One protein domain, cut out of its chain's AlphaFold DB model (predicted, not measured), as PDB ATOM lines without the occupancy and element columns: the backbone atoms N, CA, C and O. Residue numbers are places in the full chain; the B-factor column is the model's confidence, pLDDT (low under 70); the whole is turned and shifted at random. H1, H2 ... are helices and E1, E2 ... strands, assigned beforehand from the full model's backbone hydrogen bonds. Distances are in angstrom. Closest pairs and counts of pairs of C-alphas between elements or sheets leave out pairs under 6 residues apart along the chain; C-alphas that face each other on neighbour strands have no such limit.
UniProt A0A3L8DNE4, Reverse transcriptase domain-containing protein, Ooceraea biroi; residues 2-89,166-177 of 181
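What this domain is: This is residues 2 to 89 and 166 to 177 of the 181 residues of the protein "Reverse transcriptase domain-containing protein" of Ooceraea biroi (UniProt A0A3L8DNE4). What shape do these coordinates make? A long helix, H4, runs out as an arm from the middle of a loose, open arrangement, with H1, H2 and H3 near its first part and its residues 81 to 85 sticking out free. On the other side, the short parallel strands E1 and E2 make a small two-stranded sheet, and the long loop of residues 45 to 65 reaches away from the helices. What is it made of? The printed part has 100 residues, mostly helix by class, with four named helices and two named strands in the order H1, H2, H3, E1, H4, E2. How spread out is it? It is loose, with a radius of gyration of the C-alphas of 16.7 A and spans of 43 by 38 by 26 A.

Where its parts are: Where do the first elements lie? H1 is residues 8 to 13, beginning at C-alpha 8 at (362.964, 313.458, 436.787). H2 is residues 15 to 30, 22.6 A long, and H3 is residues 37 to 40. What follows? E1 is residues 41 to 44, 9.4 A long. H4 is residues 66 to 85, 28.8 A long, and ends at C-alpha 85 at (386.548, 332.820, 440.611). E2 is residues 168 to 171, 9.9 A long, ending at C-alpha 171 at (348.367, 330.446, 434.284).

How they stand to each other: How do the helices stand to each other? H1 and H2 are close but not clearly touching, closest at the C-alphas of Trp 11 and Met 18, 6.7 A apart, at a steep tilt of 55 degrees, opposite ways. What comes near H4? H1 is close but not clearly touching, about perpendicular at 84 degrees, with the closest C-alphas, of Asn 8 and Thr 66, 6.6 A apart. H2 is close but not clearly touching, at a steep tilt of 63 degrees, the same way, with the closest C-alphas, of Cys 26 and Tyr 71, 6.2 A apart. H3 is close but not clearly touching, with the closest C-alphas, of Trp 39 and Tyr 68, 5.6 A apart. How do the strands pair? E1 and E2 are parallel neighbours at 44 degrees, with N 44 and O 170 within hydrogen-bond range at 3.0 A; residues 43 to 44 of E1 also pair, antiparallel, with residues 62 to 63. What do the helix backbones show? In H1, H2 and H4 every O i to N i+4 pair is within hydrogen-bond range; H3 is too short for such a pair.

The domain as a whole: How large is it? The two C-alphas farthest apart, of Gly 87 and Phe 176, are 50.7 A apart. Where is the cut, and which link is long? Residues 90 to 165 are not printed, and C-alphas 89 and 166 are 26.7 A apart across the cut; the link from E1 to H4, of 21 residues, is long. Where is confidence low? The model's pLDDT is under 70 at residues 2 to 4, 40 to 51, 53 to 63 and 166 to 177.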
ATOM      1  N   GLY A   2     357.492 318.421 435.442       64.75
ATOM      2  CA  GLY A   2     357.384 319.794 434.950       64.75
ATOM      3  C   GLY A   2     356.077 320.002 434.190       64.75
ATOM      4  O   GLY A   2     355.187 319.159 434.271       64.75
ATOM      5  N   GLY A   3     355.968 321.099 433.437       63.97
ATOM      6  CA  GLY A   3     354.824 321.322 432.540       63.97
ATOM      7  C   GLY A   3     354.730 320.322 431.377       63.97
ATOM      8  O   GLY A   3     353.675 320.176 430.777       63.97
ATOM      9  N   ASP A   4     355.822 319.601 431.111       68.94
ATOM     10  CA  ASP A   4     355.955 318.532 430.119       68.94
ATOM     11  C   ASP A   4     355.502 317.151 430.626       68.94
ATOM     12  O   ASP A   4     355.558 316.185 429.870       68.94
ATOM     13  N   GLU A   5     355.103 317.047 431.899       76.12
ATOM     14  CA  GLU A   5     354.721 315.804 432.592       76.12
ATOM     15  C   GLU A   5     355.817 314.722 432.637       76.12
ATOM     16  O   GLU A   5     355.597 313.625 433.149       76.12
ATOM     17  N   ILE A   6     357.043 315.045 432.212       80.00
ATOM     18  CA  ILE A   6     358.162 314.105 432.259       80.00
ATOM     19  C   ILE A   6     358.689 314.022 433.706       80.00
ATOM     20  O   ILE A   6     358.945 315.056 434.346       80.00
ATOM     21  N   PRO A   7     358.818 312.812 434.287       83.44
ATOM     22  CA  PRO A   7     359.410 312.625 435.607       83.44
ATOM     23  C   PRO A   7     360.929 312.832 435.575       83.44
ATOM     24  O   PRO A   7     361.589 312.556 434.578       83.44
ATOM     25  N   ASN A   8     361.509 313.273 436.696       83.56
ATOM     26  CA  ASN A   8     362.964 313.458 436.787       83.56
ATOM     27  C   ASN A   8     363.713 312.122 436.634       83.56
ATOM     28  O   ASN A   8     364.855 312.081 436.188       83.56
ATOM     29  N   GLU A   9     363.053 311.035 437.017       85.75
ATOM     30  CA  GLU A   9     363.486 309.650 436.921       85.75
ATOM     31  C   GLU A   9     363.768 309.239 435.474       85.75
ATOM     32  O   GLU A   9     364.722 308.505 435.242       85.75
ATOM     33  N   ALA A  10     363.008 309.757 434.499       84.62
ATOM     34  CA  ALA A  10     363.241 309.466 433.085       84.62
ATOM     35  C   ALA A  10     364.626 309.954 432.631       84.62
ATOM     36  O   ALA A  10     365.325 309.255 431.904       84.62
ATOM     37  N   TRP A  11     365.053 311.121 433.119       86.69
ATOM     38  CA  TRP A  11     366.373 311.678 432.821       86.69
ATOM     39  C   TRP A  11     367.491 310.975 433.590       86.69
ATOM     40  O   TRP A  11     368.582 310.809 433.063       86.69
ATOM     41  N   LYS A  12     367.226 310.552 434.832       84.69
ATOM     42  CA  LYS A  12     368.228 309.906 435.697       84.69
ATOM     43  C   LYS A  12     368.508 308.452 435.332       84.69
ATOM     44  O   LYS A  12     369.627 307.991 435.513       84.69
ATOM     45  N   TYR A  13     367.489 307.725 434.884       89.62
ATOM     46  CA  TYR A  13     367.569 306.285 434.627       89.62
ATOM     47  C   TYR A  13     367.462 305.936 433.139       89.62
ATOM     48  O   TYR A  13     367.396 304.761 432.794       89.62
ATOM     49  N   GLY A  14     367.470 306.939 432.255       85.56
ATOM     50  CA  GLY A  14     367.408 306.758 430.802       85.56
ATOM     51  C   GLY A  14     368.684 306.190 430.166       85.56
ATOM     52  O   GLY A  14     368.693 305.933 428.968       85.56
ATOM     53  N   GLY A  15     369.748 305.981 430.948       93.19
ATOM     54  CA  GLY A  15     371.017 305.428 430.473       93.19
ATOM     55  C   GLY A  15     371.831 306.401 429.617       93.19
ATOM     56  O   GLY A  15     371.477 307.568 429.452       93.19
ATOM     57  N   THR A  16     372.941 305.906 429.064       92.94
ATOM     58  CA  THR A  16     373.918 306.723 428.329       92.94
ATOM     59  C   THR A  16     373.298 307.442 427.137       92.94
ATOM     60  O   THR A  16     373.546 308.627 426.970       92.94
ATOM     61  N   GLU A  17     372.436 306.782 426.358       91.38
ATOM     62  CA  GLU A  17     371.772 307.401 425.198       91.38
ATOM     63  C   GLU A  17     370.987 308.664 425.584       91.38
ATOM     64  O   GLU A  17     371.061 309.685 424.900       91.38
ATOM     65  N   MET A  18     370.284 308.627 426.722       89.44
ATOM     66  CA  MET A  18     369.563 309.787 427.241       89.44
ATOM     67  C   MET A  18     370.522 310.904 427.659       89.44
ATOM     68  O   MET A  18     370.280 312.070 427.355       89.44
ATOM     69  N   GLU A  19     371.626 310.571 428.329       90.19
ATOM     70  CA  GLU A  19     372.649 311.552 428.707       90.19
ATOM     71  C   GLU A  19     373.271 312.229 427.481       90.19
ATOM     72  O   GLU A  19     373.468 313.447 427.479       90.19
ATOM     73  N   GLU A  20     373.552 311.467 426.420       92.50
ATOM     74  CA  GLU A  20     374.085 312.005 425.169       92.50
ATOM     75  C   GLU A  20     373.101 312.960 424.505       92.50
ATOM     76  O   GLU A  20     373.487 314.053 424.086       92.50
ATOM     77  N   TRP A  21     371.826 312.578 424.477       90.50
ATOM     78  CA  TRP A  21     370.759 313.391 423.914       90.50
ATOM     79  C   TRP A  21     370.542 314.693 424.700       90.50
ATOM     80  O   TRP A  21     370.471 315.775 424.112       90.50
ATOM     81  N   ILE A  22     370.518 314.626 426.037       89.88
ATOM     82  CA  ILE A  22     370.451 315.811 426.908       89.88
ATOM     83  C   ILE A  22     371.649 316.726 426.640       89.88
ATOM     84  O   ILE A  22     371.487 317.938 426.481       89.88
ATOM     85  N   ARG A  23     372.855 316.153 426.570       91.62
ATOM     86  CA  ARG A  23     374.094 316.888 426.297       91.62
ATOM     87  C   ARG A  23     374.040 317.580 424.938       91.62
ATOM     88  O   ARG A  23     374.433 318.742 424.842       91.62
ATOM     89  N   GLU A  24     373.560 316.898 423.905       91.75
ATOM     90  CA  GLU A  24     373.399 317.470 422.570       91.75
ATOM     91  C   GLU A  24     372.458 318.677 422.604       91.75
ATOM     92  O   GLU A  24     372.843 319.760 422.162       91.75
ATOM     93  N   ILE A  25     371.278 318.538 423.212       89.38
ATOM     94  CA  ILE A  25     370.314 319.639 423.327       89.38
ATOM     95  C   ILE A  25     370.910 320.817 424.095       89.38
ATOM     96  O   ILE A  25     370.871 321.946 423.606       89.38
ATOM     97  N   CYS A  26     371.509 320.574 425.262       89.81
ATOM     98  CA  CYS A  26     372.147 321.623 426.054       89.81
ATOM     99  C   CYS A  26     373.244 322.351 425.265       89.81
ATOM    100  O   CYS A  26     373.353 323.572 425.354       89.81
ATOM    101  N   ASN A  27     374.030 321.628 424.462       92.00
ATOM    102  CA  ASN A  27     375.072 322.217 423.624       92.00
ATOM    103  C   ASN A  27     374.506 323.051 422.473       92.00
ATOM    104  O   ASN A  27     375.068 324.096 422.154       92.00
ATOM    105  N   ARG A  28     373.404 322.621 421.853       90.75
ATOM    106  CA  ARG A  28     372.730 323.386 420.796       90.75
ATOM    107  C   ARG A  28     372.158 324.694 421.337       90.75
ATOM    108  O   ARG A  28     372.424 325.755 420.776       90.75
ATOM    109  N   VAL A  29     371.481 324.636 422.488       88.88
ATOM    110  CA  VAL A  29     371.000 325.837 423.195       88.88
ATOM    111  C   VAL A  29     372.182 326.730 423.580       88.88
ATOM    112  O   VAL A  29     372.165 327.930 423.329       88.88
ATOM    113  N   TRP A  30     373.270 326.151 424.098       90.38
ATOM    114  CA  TRP A  30     374.490 326.896 424.416       90.38
ATOM    115  C   TRP A  30     375.105 327.617 423.210       90.38
ATOM    116  O   TRP A  30     375.649 328.704 423.376       90.38
ATOM    117  N   LYS A  31     375.007 327.050 422.003       90.75
ATOM    118  CA  LYS A  31     375.476 327.665 420.752       90.75
ATOM    119  C   LYS A  31     374.513 328.711 420.175       90.75
ATOM    120  O   LYS A  31     374.857 329.341 419.182       90.75
ATOM    121  N   GLY A  32     373.340 328.909 420.777       85.12
ATOM    122  CA  GLY A  32     372.326 329.837 420.270       85.12
ATOM    123  C   GLY A  32     371.518 329.283 419.093       85.12
ATOM    124  O   GLY A  32     370.917 330.050 418.351       85.12
ATOM    125  N   GLU A  33     371.463 327.960 418.910       86.25
ATOM    126  CA  GLU A  33     370.679 327.318 417.836       86.25
ATOM    127  C   GLU A  33     369.156 327.309 418.102       86.25
ATOM    128  O   GLU A  33     368.394 326.661 417.384       86.25
ATOM    129  N   GLY A  34     368.705 328.024 419.136       76.62
ATOM    130  CA  GLY A  34     367.306 328.139 419.530       76.62
ATOM    131  C   GLY A  34     366.886 327.174 420.641       76.62
ATOM    132  O   GLY A  34     367.497 326.134 420.888       76.62
ATOM    133  N   TRP A  35     365.810 327.554 421.329       76.94
ATOM    134  CA  TRP A  35     365.232 326.812 422.447       76.94
ATOM    135  C   TRP A  35     364.199 325.795 421.951       76.94
ATOM    136  O   TRP A  35     363.404 326.132 421.069       76.94
ATOM    137  N   PRO A  36     364.133 324.578 422.528       77.88
ATOM    138  CA  PRO A  36     363.003 323.688 422.294       77.88
ATOM    139  C   PRO A  36     361.698 324.397 422.670       77.88
ATOM    140  O   PRO A  36     361.592 324.942 423.764       77.88
ATOM    141  N   GLU A  37     360.689 324.368 421.800       71.94
ATOM    142  CA  GLU A  37     359.456 325.149 422.007       71.94
ATOM    143  C   GLU A  37     358.767 324.816 423.343       71.94
ATOM    144  O   GLU A  37     358.349 325.702 424.080       71.94
ATOM    145  N   LYS A  38     358.792 323.537 423.743       70.69
ATOM    146  CA  LYS A  38     358.274 323.070 425.042       70.69
ATOM    147  C   LYS A  38     358.975 323.682 426.262       70.69
ATOM    148  O   LYS A  38     358.432 323.624 427.359       70.69
ATOM    149  N   TRP A  39     360.188 324.217 426.118       73.06
ATOM    150  CA  TRP A  39     360.893 324.896 427.211       73.06
ATOM    151  C   TRP A  39     360.380 326.320 427.432       73.06
ATOM    152  O   TRP A  39     360.501 326.831 428.543       73.06
ATOM    153  N   LYS A  40     359.778 326.937 426.407       64.38
ATOM    154  CA  LYS A  40     359.163 328.269 426.492       64.38
ATOM    155  C   LYS A  40     357.800 328.236 427.187       64.38
ATOM    156  O   LYS A  40     357.319 329.256 427.674       64.38
ATOM    157  N   GLU A  41     357.178 327.060 427.262       60.97
ATOM    158  CA  GLU A  41     355.890 326.843 427.915       60.97
ATOM    159  C   GLU A  41     356.079 326.543 429.414       60.97
ATOM    160  O   GLU A  41     356.184 325.397 429.852       60.97
ATOM    161  N   GLY A  42     356.127 327.597 430.234       56.78
ATOM    162  CA  GLY A  42     356.063 327.474 431.689       56.78
ATOM    163  C   GLY A  42     354.619 327.377 432.177       56.78
ATOM    164  O   GLY A  42     353.854 328.337 432.042       56.78
ATOM    165  N   ILE A  43     354.232 326.256 432.796       50.53
ATOM    166  CA  ILE A  43     352.940 326.166 433.490       50.53
ATOM    167  C   ILE A  43     353.109 326.804 434.864       50.53
ATOM    168  O   ILE A  43     353.773 326.247 435.736       50.53
ATOM    169  N   VAL A  44     352.486 327.954 435.111       51.03
ATOM    170  CA  VAL A  44     352.354 328.450 436.486       51.03
ATOM    171  C   VAL A  44     351.328 327.573 437.184       51.03
ATOM    172  O   VAL A  44     350.149 327.600 436.829       51.03
ATOM    173  N   VAL A  45     351.775 326.781 438.164       47.28
ATOM    174  CA  VAL A  45     350.865 326.057 439.050       47.28
ATOM    175  C   VAL A  45     350.665 326.914 440.286       47.28
ATOM    176  O   VAL A  45     351.595 327.080 441.082       47.28
ATOM    177  N   PRO A  46     349.467 327.483 440.462       47.97
ATOM    178  CA  PRO A  46     349.203 328.352 441.582       47.97
ATOM    179  C   PRO A  46     349.267 327.553 442.900       47.97
ATOM    180  O   PRO A  46     348.305 326.911 443.303       47.97
ATOM    181  N   ILE A  47     350.409 327.620 443.599       52.75
ATOM    182  CA  ILE A  47     350.560 327.180 444.998       52.75
ATOM    183  C   ILE A  47     350.546 328.412 445.901       52.75
ATOM    184  O   ILE A  47     351.427 329.271 445.784       52.75
ATOM    185  N   VAL A  48     349.546 328.493 446.785       55.25
ATOM    186  CA  VAL A  48     349.400 329.585 447.759       55.25
ATOM    187  C   VAL A  48     350.587 329.543 448.719       55.25
ATOM    188  O   VAL A  48     350.736 328.607 449.500       55.25
ATOM    189  N   LYS A  49     351.456 330.552 448.655       55.41
ATOM    190  CA  LYS A  49     352.642 330.670 449.513       55.41
ATOM    191  C   LYS A  49     352.355 331.445 450.802       55.41
ATOM    192  O   LYS A  49     352.998 331.176 451.813       55.41
ATOM    193  N   LYS A  50     351.432 332.417 450.771       54.38
ATOM    194  CA  LYS A  50     350.960 333.217 451.922       54.38
ATOM    195  C   LYS A  50     349.551 333.754 451.632       54.38
ATOM    196  O   LYS A  50     349.347 334.238 450.527       54.38
ATOM    197  N   GLY A  51     348.645 333.759 452.613       60.09
ATOM    198  CA  GLY A  51     347.274 334.283 452.457       60.09
ATOM    199  C   GLY A  51     346.219 333.190 452.250       60.09
ATOM    200  O   GLY A  51     346.488 332.022 452.521       60.09
ATOM    201  N   ASP A  52     345.022 333.580 451.809       72.88
ATOM    202  CA  ASP A  52     343.873 332.688 451.583       72.88
ATOM    203  C   ASP A  52     343.750 332.207 450.125       72.88
ATOM    204  O   ASP A  52     342.844 331.439 449.803       72.88
ATOM    205  N   GLY A  53     344.674 332.615 449.247       61.28
ATOM    206  CA  GLY A  53     344.726 332.198 447.848       61.28
ATOM    207  C   GLY A  53     343.796 332.996 446.942       61.28
ATOM    208  O   GLY A  53     343.488 332.556 445.842       61.28
ATOM    209  N   ARG A  54     343.315 334.165 447.372       66.06
ATOM    210  CA  ARG A  54     342.374 334.970 446.575       66.06
ATOM    211  C   ARG A  54     343.056 335.924 445.603       66.06
ATOM    212  O   ARG A  54     342.394 336.462 444.720       66.06
ATOM    213  N   ARG A  55     344.364 336.160 445.749       60.31
ATOM    214  CA  ARG A  55     345.129 337.075 444.884       60.31
ATOM    215  C   ARG A  55     346.226 336.341 444.124       60.31
ATOM    216  O   ARG A  55     346.958 335.551 444.706       60.31
ATOM    217  N   ILE A  56     346.432 336.701 442.854       57.38
ATOM    218  CA  ILE A  56     347.511 336.157 442.004       57.38
ATOM    219  C   ILE A  56     348.889 336.297 442.680       57.38
ATOM    220  O   ILE A  56     349.692 335.371 442.647       57.38
ATOM    221  N   SER A  57     349.128 337.402 443.396       57.56
ATOM    222  CA  SER A  57     350.367 337.665 444.149       57.56
ATOM    223  C   SER A  57     350.670 336.670 445.283       57.56
ATOM    224  O   SER A  57     351.769 336.677 445.845       57.56
ATOM    225  N   GLU A  58     349.688 335.859 445.681       61.91
ATOM    226  CA  GLU A  58     349.808 334.850 446.739       61.91
ATOM    227  C   GLU A  58     350.299 333.505 446.208       61.91
ATOM    228  O   GLU A  58     350.753 332.666 446.987       61.91
ATOM    229  N   TYR A  59     350.278 333.326 444.888       61.88
ATOM    230  CA  TYR A  59     350.727 332.131 444.196       61.88
ATOM    231  C   TYR A  59     352.165 332.302 443.701       61.88
ATOM    232  O   TYR A  59     352.484 333.312 443.081       61.88
ATOM    233  N   ARG A  60     353.068 331.352 443.994       58.84
ATOM    234  CA  ARG A  60     354.514 331.532 443.704       58.84
ATOM    235  C   ARG A  60     355.253 330.337 443.096       58.84
ATOM    236  O   ARG A  60     356.468 330.248 443.265       58.84
ATOM    237  N   VAL A  61     354.586 329.407 442.412       59.59
ATOM    238  CA  VAL A  61     355.297 328.259 441.817       59.59
ATOM    239  C   VAL A  61     355.072 328.168 440.311       59.59
ATOM    240  O   VAL A  61     353.950 328.081 439.825       59.59
ATOM    241  N   MET A  62     356.177 328.168 439.568       62.03
ATOM    242  CA  MET A  62     356.204 327.911 438.133       62.03
ATOM    243  C   MET A  62     356.745 326.501 437.889       62.03
ATOM    244  O   MET A  62     357.871 326.168 438.266       62.03
ATOM    245  N   LEU A  63     355.934 325.646 437.275       67.19
ATOM    246  CA  LEU A  63     356.356 324.355 436.755       67.19
ATOM    247  C   LEU A  63     356.883 324.530 435.332       67.19
ATOM    248  O   LEU A  63     356.155 324.434 434.350       67.19
ATOM    249  N   MET A  64     358.191 324.740 435.237       72.19
ATOM    250  CA  MET A  64     358.914 324.621 433.973       72.19
ATOM    251  C   MET A  64     359.109 323.153 433.588       72.19
ATOM    252  O   MET A  64     359.122 322.284 434.472       72.19
ATOM    253  N   ALA A  65     359.308 322.897 432.291       78.25
ATOM    254  CA  ALA A  65     359.770 321.612 431.772       78.25
ATOM    255  C   ALA A  65     360.981 321.101 432.574       78.25
ATOM    256  O   ALA A  65     361.845 321.870 433.006       78.25
ATOM    257  N   THR A  66     361.037 319.797 432.828       81.19
ATOM    258  CA  THR A  66     362.098 319.227 433.680       81.19
ATOM    259  C   THR A  66     363.474 319.356 433.039       81.19
ATOM    260  O   THR A  66     364.435 319.700 433.726       81.19
ATOM    261  N   LEU A  67     363.553 319.202 431.718       82.25
ATOM    262  CA  LEU A  67     364.793 319.376 430.969       82.25
ATOM    263  C   LEU A  67     365.267 320.842 430.926       82.25
ATOM    264  O   LEU A  67     366.461 321.102 431.058       82.25
ATOM    265  N   TYR A  68     364.339 321.806 430.870       83.81
ATOM    266  CA  TYR A  68     364.660 323.229 431.046       83.81
ATOM    267  C   TYR A  68     365.353 323.481 432.392       83.81
ATOM    268  O   TYR A  68     366.362 324.179 432.461       83.81
ATOM    269  N   LYS A  69     364.851 322.870 433.476       84.25
ATOM    270  CA  LYS A  69     365.459 323.004 434.811       84.25
ATOM    271  C   LYS A  69     366.868 322.417 434.854       84.25
ATOM    272  O   LYS A  69     367.722 322.998 435.517       84.25
ATOM    273  N   ILE A  70     367.116 321.311 434.147       87.94
ATOM    274  CA  ILE A  70     368.463 320.739 434.009       87.94
ATOM    275  C   ILE A  70     369.387 321.764 433.343       87.94
ATOM    276  O   ILE A  70     370.415 322.113 433.920       87.94
ATOM    277  N   TYR A  71     368.998 322.319 432.194       89.69
ATOM    278  CA  TYR A  71     369.807 323.326 431.505       89.69
ATOM    279  C   TYR A  71     370.089 324.562 432.374       89.69
ATOM    280  O   TYR A  71     371.245 324.944 432.547       89.69
ATOM    281  N   VAL A  72     369.053 325.153 432.981       88.94
ATOM    282  CA  VAL A  72     369.207 326.332 433.850       88.94
ATOM    283  C   VAL A  72     370.071 326.020 435.072       88.94
ATOM    284  O   VAL A  72     370.822 326.886 435.509       88.94
ATOM    285  N   SER A  73     370.024 324.795 435.606       90.44
ATOM    286  CA  SER A  73     370.906 324.395 436.709       90.44
ATOM    287  C   SER A  73     372.382 324.382 436.302       90.44
ATOM    288  O   SER A  73     373.209 324.921 437.031       90.44
ATOM    289  N   VAL A  74     372.699 323.877 435.104       92.56
ATOM    290  CA  VAL A  74     374.063 323.893 434.553       92.56
ATOM    291  C   VAL A  74     374.514 325.326 434.267       92.56
ATOM    292  O   VAL A  74     375.652 325.691 434.552       92.56
ATOM    293  N   LEU A  75     373.623 326.159 433.725       93.50
ATOM    294  CA  LEU A  75     373.904 327.573 433.486       93.50
ATOM    295  C   LEU A  75     374.192 328.320 434.796       93.50
ATOM    296  O   LEU A  75     375.160 329.075 434.871       93.50
ATOM    297  N   ALA A  76     373.381 328.087 435.829       93.31
ATOM    298  CA  ALA A  76     373.555 328.688 437.145       93.31
ATOM    299  C   ALA A  76     374.867 328.249 437.808       93.31
ATOM    300  O   ALA A  76     375.543 329.083 438.400       93.31
ATOM    301  N   GLU A  77     375.250 326.975 437.678       94.50
ATOM    302  CA  GLU A  77     376.531 326.470 438.183       94.50
ATOM    303  C   GLU A  77     377.713 327.163 437.495       94.50
ATOM    304  O   GLU A  77     378.559 327.731 438.179       94.50
ATOM    305  N   ARG A  78     377.711 327.243 436.159       95.56
ATOM    306  CA  ARG A  78     378.764 327.939 435.394       95.56
ATOM    307  C   ARG A  78     378.861 329.428 435.719       95.56
ATOM    308  O   ARG A  78     379.959 329.981 435.752       95.56
ATOM    309  N   LEU A  79     377.721 330.090 435.918       95.44
ATOM    310  CA  LEU A  79     377.694 331.490 436.334       95.44
ATOM    311  C   LEU A  79     378.259 331.641 437.749       95.44
ATOM    312  O   LEU A  79     379.040 332.554 437.999       95.44
ATOM    313  N   MET A  80     377.882 330.747 438.665       94.06
ATOM    314  CA  MET A  80     378.371 330.767 440.039       94.06
ATOM    315  C   MET A  80     379.886 330.562 440.094       94.06
ATOM    316  O   MET A  80     380.561 331.316 440.786       94.06
ATOM    317  N   GLU A  81     380.416 329.593 439.344       94.75
ATOM    318  CA  GLU A  81     381.858 329.358 439.213       94.75
ATOM    319  C   GLU A  81     382.585 330.636 438.790       94.75
ATOM    320  O   GLU A  81     383.497 331.079 439.479       94.75
ATOM    321  N   GLU A  82     382.129 331.297 437.725       96.19
ATOM    322  CA  GLU A  82     382.778 332.511 437.230       96.19
ATOM    323  C   GLU A  82     382.706 333.682 438.220       96.19
ATOM    324  O   GLU A  82     383.673 334.426 438.401       96.19
ATOM    325  N   VAL A  83     381.557 333.859 438.866       94.56
ATOM    326  CA  VAL A  83     381.328 334.936 439.834       94.56
ATOM    327  C   VAL A  83     382.175 334.728 441.101       94.56
ATOM    328  O   VAL A  83     382.665 335.708 441.669       94.56
ATOM    329  N   GLU A  84     382.384 333.477 441.524       93.00
ATOM    330  CA  GLU A  84     383.272 333.114 442.637       93.00
ATOM    331  C   GLU A  84     384.751 333.253 442.264       93.00
ATOM    332  O   GLU A  84     385.506 333.882 443.004       93.00
ATOM    333  N   GLU A  85     385.166 332.732 441.105       93.88
ATOM    334  CA  GLU A  85     386.548 332.820 440.611       93.88
ATOM    335  C   GLU A  85     387.014 334.271 440.475       93.88
ATOM    336  O   GLU A  85     388.150 334.606 440.812       93.88
ATOM    337  N   LYS A  86     386.117 335.156 440.034       94.56
ATOM    338  CA  LYS A  86     386.381 336.596 439.914       94.56
ATOM    339  C   LYS A  86     386.180 337.367 441.220       94.56
ATOM    340  O   LYS A  86     386.358 338.583 441.237       94.56
ATOM    341  N   GLY A  87     385.791 336.702 442.311       93.56
ATOM    342  CA  GLY A  87     385.581 337.331 443.617       93.56
ATOM    343  C   GLY A  87     384.507 338.422 443.608       93.56
ATOM    344  O   GLY A  87     384.597 339.392 444.362       93.56
ATOM    345  N   MET A  88     383.497 338.306 442.740       93.81
ATOM    346  CA  MET A  88     382.489 339.355 442.556       93.81
ATOM    347  C   MET A  88     381.504 339.453 443.724       93.81
ATOM    348  O   MET A  88     380.912 340.518 443.938       93.81
ATOM    349  N   ILE A  89     381.294 338.347 444.447       91.44
ATOM    350  CA  ILE A  89     380.394 338.284 445.599       91.44
ATOM    351  C   ILE A  89     381.176 338.581 446.887       91.44
ATOM    352  O   ILE A  89     382.160 337.899 447.184       91.44
ATOM    353  N   GLU A 166     362.663 334.603 427.597       59.34
ATOM    354  CA  GLU A 166     361.860 333.531 426.983       59.34
ATOM    355  C   GLU A 166     360.877 332.858 427.953       59.34
ATOM    356  O   GLU A 166     359.973 332.138 427.528       59.34
ATOM    357  N   THR A 167     360.993 333.107 429.262       57.62
ATOM    358  CA  THR A 167     360.063 332.543 430.248       57.62
ATOM    359  C   THR A 167     358.714 333.281 430.211       57.62
ATOM    360  O   THR A 167     358.447 334.178 431.016       57.62
ATOM    361  N   LYS A 168     357.831 332.893 429.281       51.03
ATOM    362  CA  LYS A 168     356.415 333.294 429.270       51.03
ATOM    363  C   LYS A 168     355.620 332.394 430.216       51.03
ATOM    364  O   LYS A 168     355.678 331.170 430.156       51.03
ATOM    365  N   SER A 169     354.871 333.014 431.121       49.22
ATOM    366  CA  SER A 169     354.061 332.317 432.123       49.22
ATOM    367  C   SER A 169     352.633 332.135 431.621       49.22
ATOM    368  O   SER A 169     351.941 333.130 431.428       49.22
ATOM    369  N   ARG A 170     352.158 330.892 431.466       45.00
ATOM    370  CA  ARG A 170     350.725 330.611 431.253       45.00
ATOM    371  C   ARG A 170     350.113 330.132 432.570       45.00
ATOM    372  O   ARG A 170     350.591 329.168 433.172       45.00
ATOM    373  N   VAL A 171     349.075 330.819 433.049       43.28
ATOM    374  CA  VAL A 171     348.367 330.446 434.284       43.28
ATOM    375  C   VAL A 171     347.339 329.372 433.949       43.28
ATOM    376  O   VAL A 171     346.402 329.619 433.196       43.28
ATOM    377  N   LYS A 172     347.494 328.168 434.509       41.56
ATOM    378  CA  LYS A 172     346.463 327.126 434.418       41.56
ATOM    379  C   LYS A 172     345.491 327.319 435.581       41.56
ATOM    380  O   LYS A 172     345.724 326.816 436.679       41.56
ATOM    381  N   VAL A 173     344.424 328.086 435.357       39.97
ATOM    382  CA  VAL A 173     343.299 328.153 436.300       39.97
ATOM    383  C   VAL A 173     342.533 326.840 436.180       39.97
ATOM    384  O   VAL A 173     342.243 326.378 435.076       39.97
ATOM    385  N   GLY A 174     342.273 326.186 437.311       39.12
ATOM    386  CA  GLY A 174     341.566 324.914 437.338       39.12
ATOM    387  C   GLY A 174     340.229 324.999 436.603       39.12
ATOM    388  O   GLY A 174     339.336 325.727 437.016       39.12
ATOM    389  N   GLY A 175     340.101 324.224 435.527       38.34
ATOM    390  CA  GLY A 175     338.828 323.664 435.089       38.34
ATOM    391  C   GLY A 175     337.743 324.603 434.571       38.34
ATOM    392  O   GLY A 175     336.620 324.141 434.527       38.34
ATOM    393  N   PHE A 176     338.010 325.836 434.144       32.72
ATOM    394  CA  PHE A 176     337.099 326.554 433.241       32.72
ATOM    395  C   PHE A 176     337.926 327.410 432.287       32.72
ATOM    396  O   PHE A 176     338.663 328.297 432.707       32.72
ATOM    397  N   GLY A 177     337.855 327.077 430.998       35.38
ATOM    398  CA  GLY A 177     338.502 327.857 429.957       35.38
ATOM    399  C   GLY A 177     337.863 329.234 429.866       35.38
ATOM    400  O   GLY A 177     336.653 329.329 429.705       35.38
TER     401      GLY A 177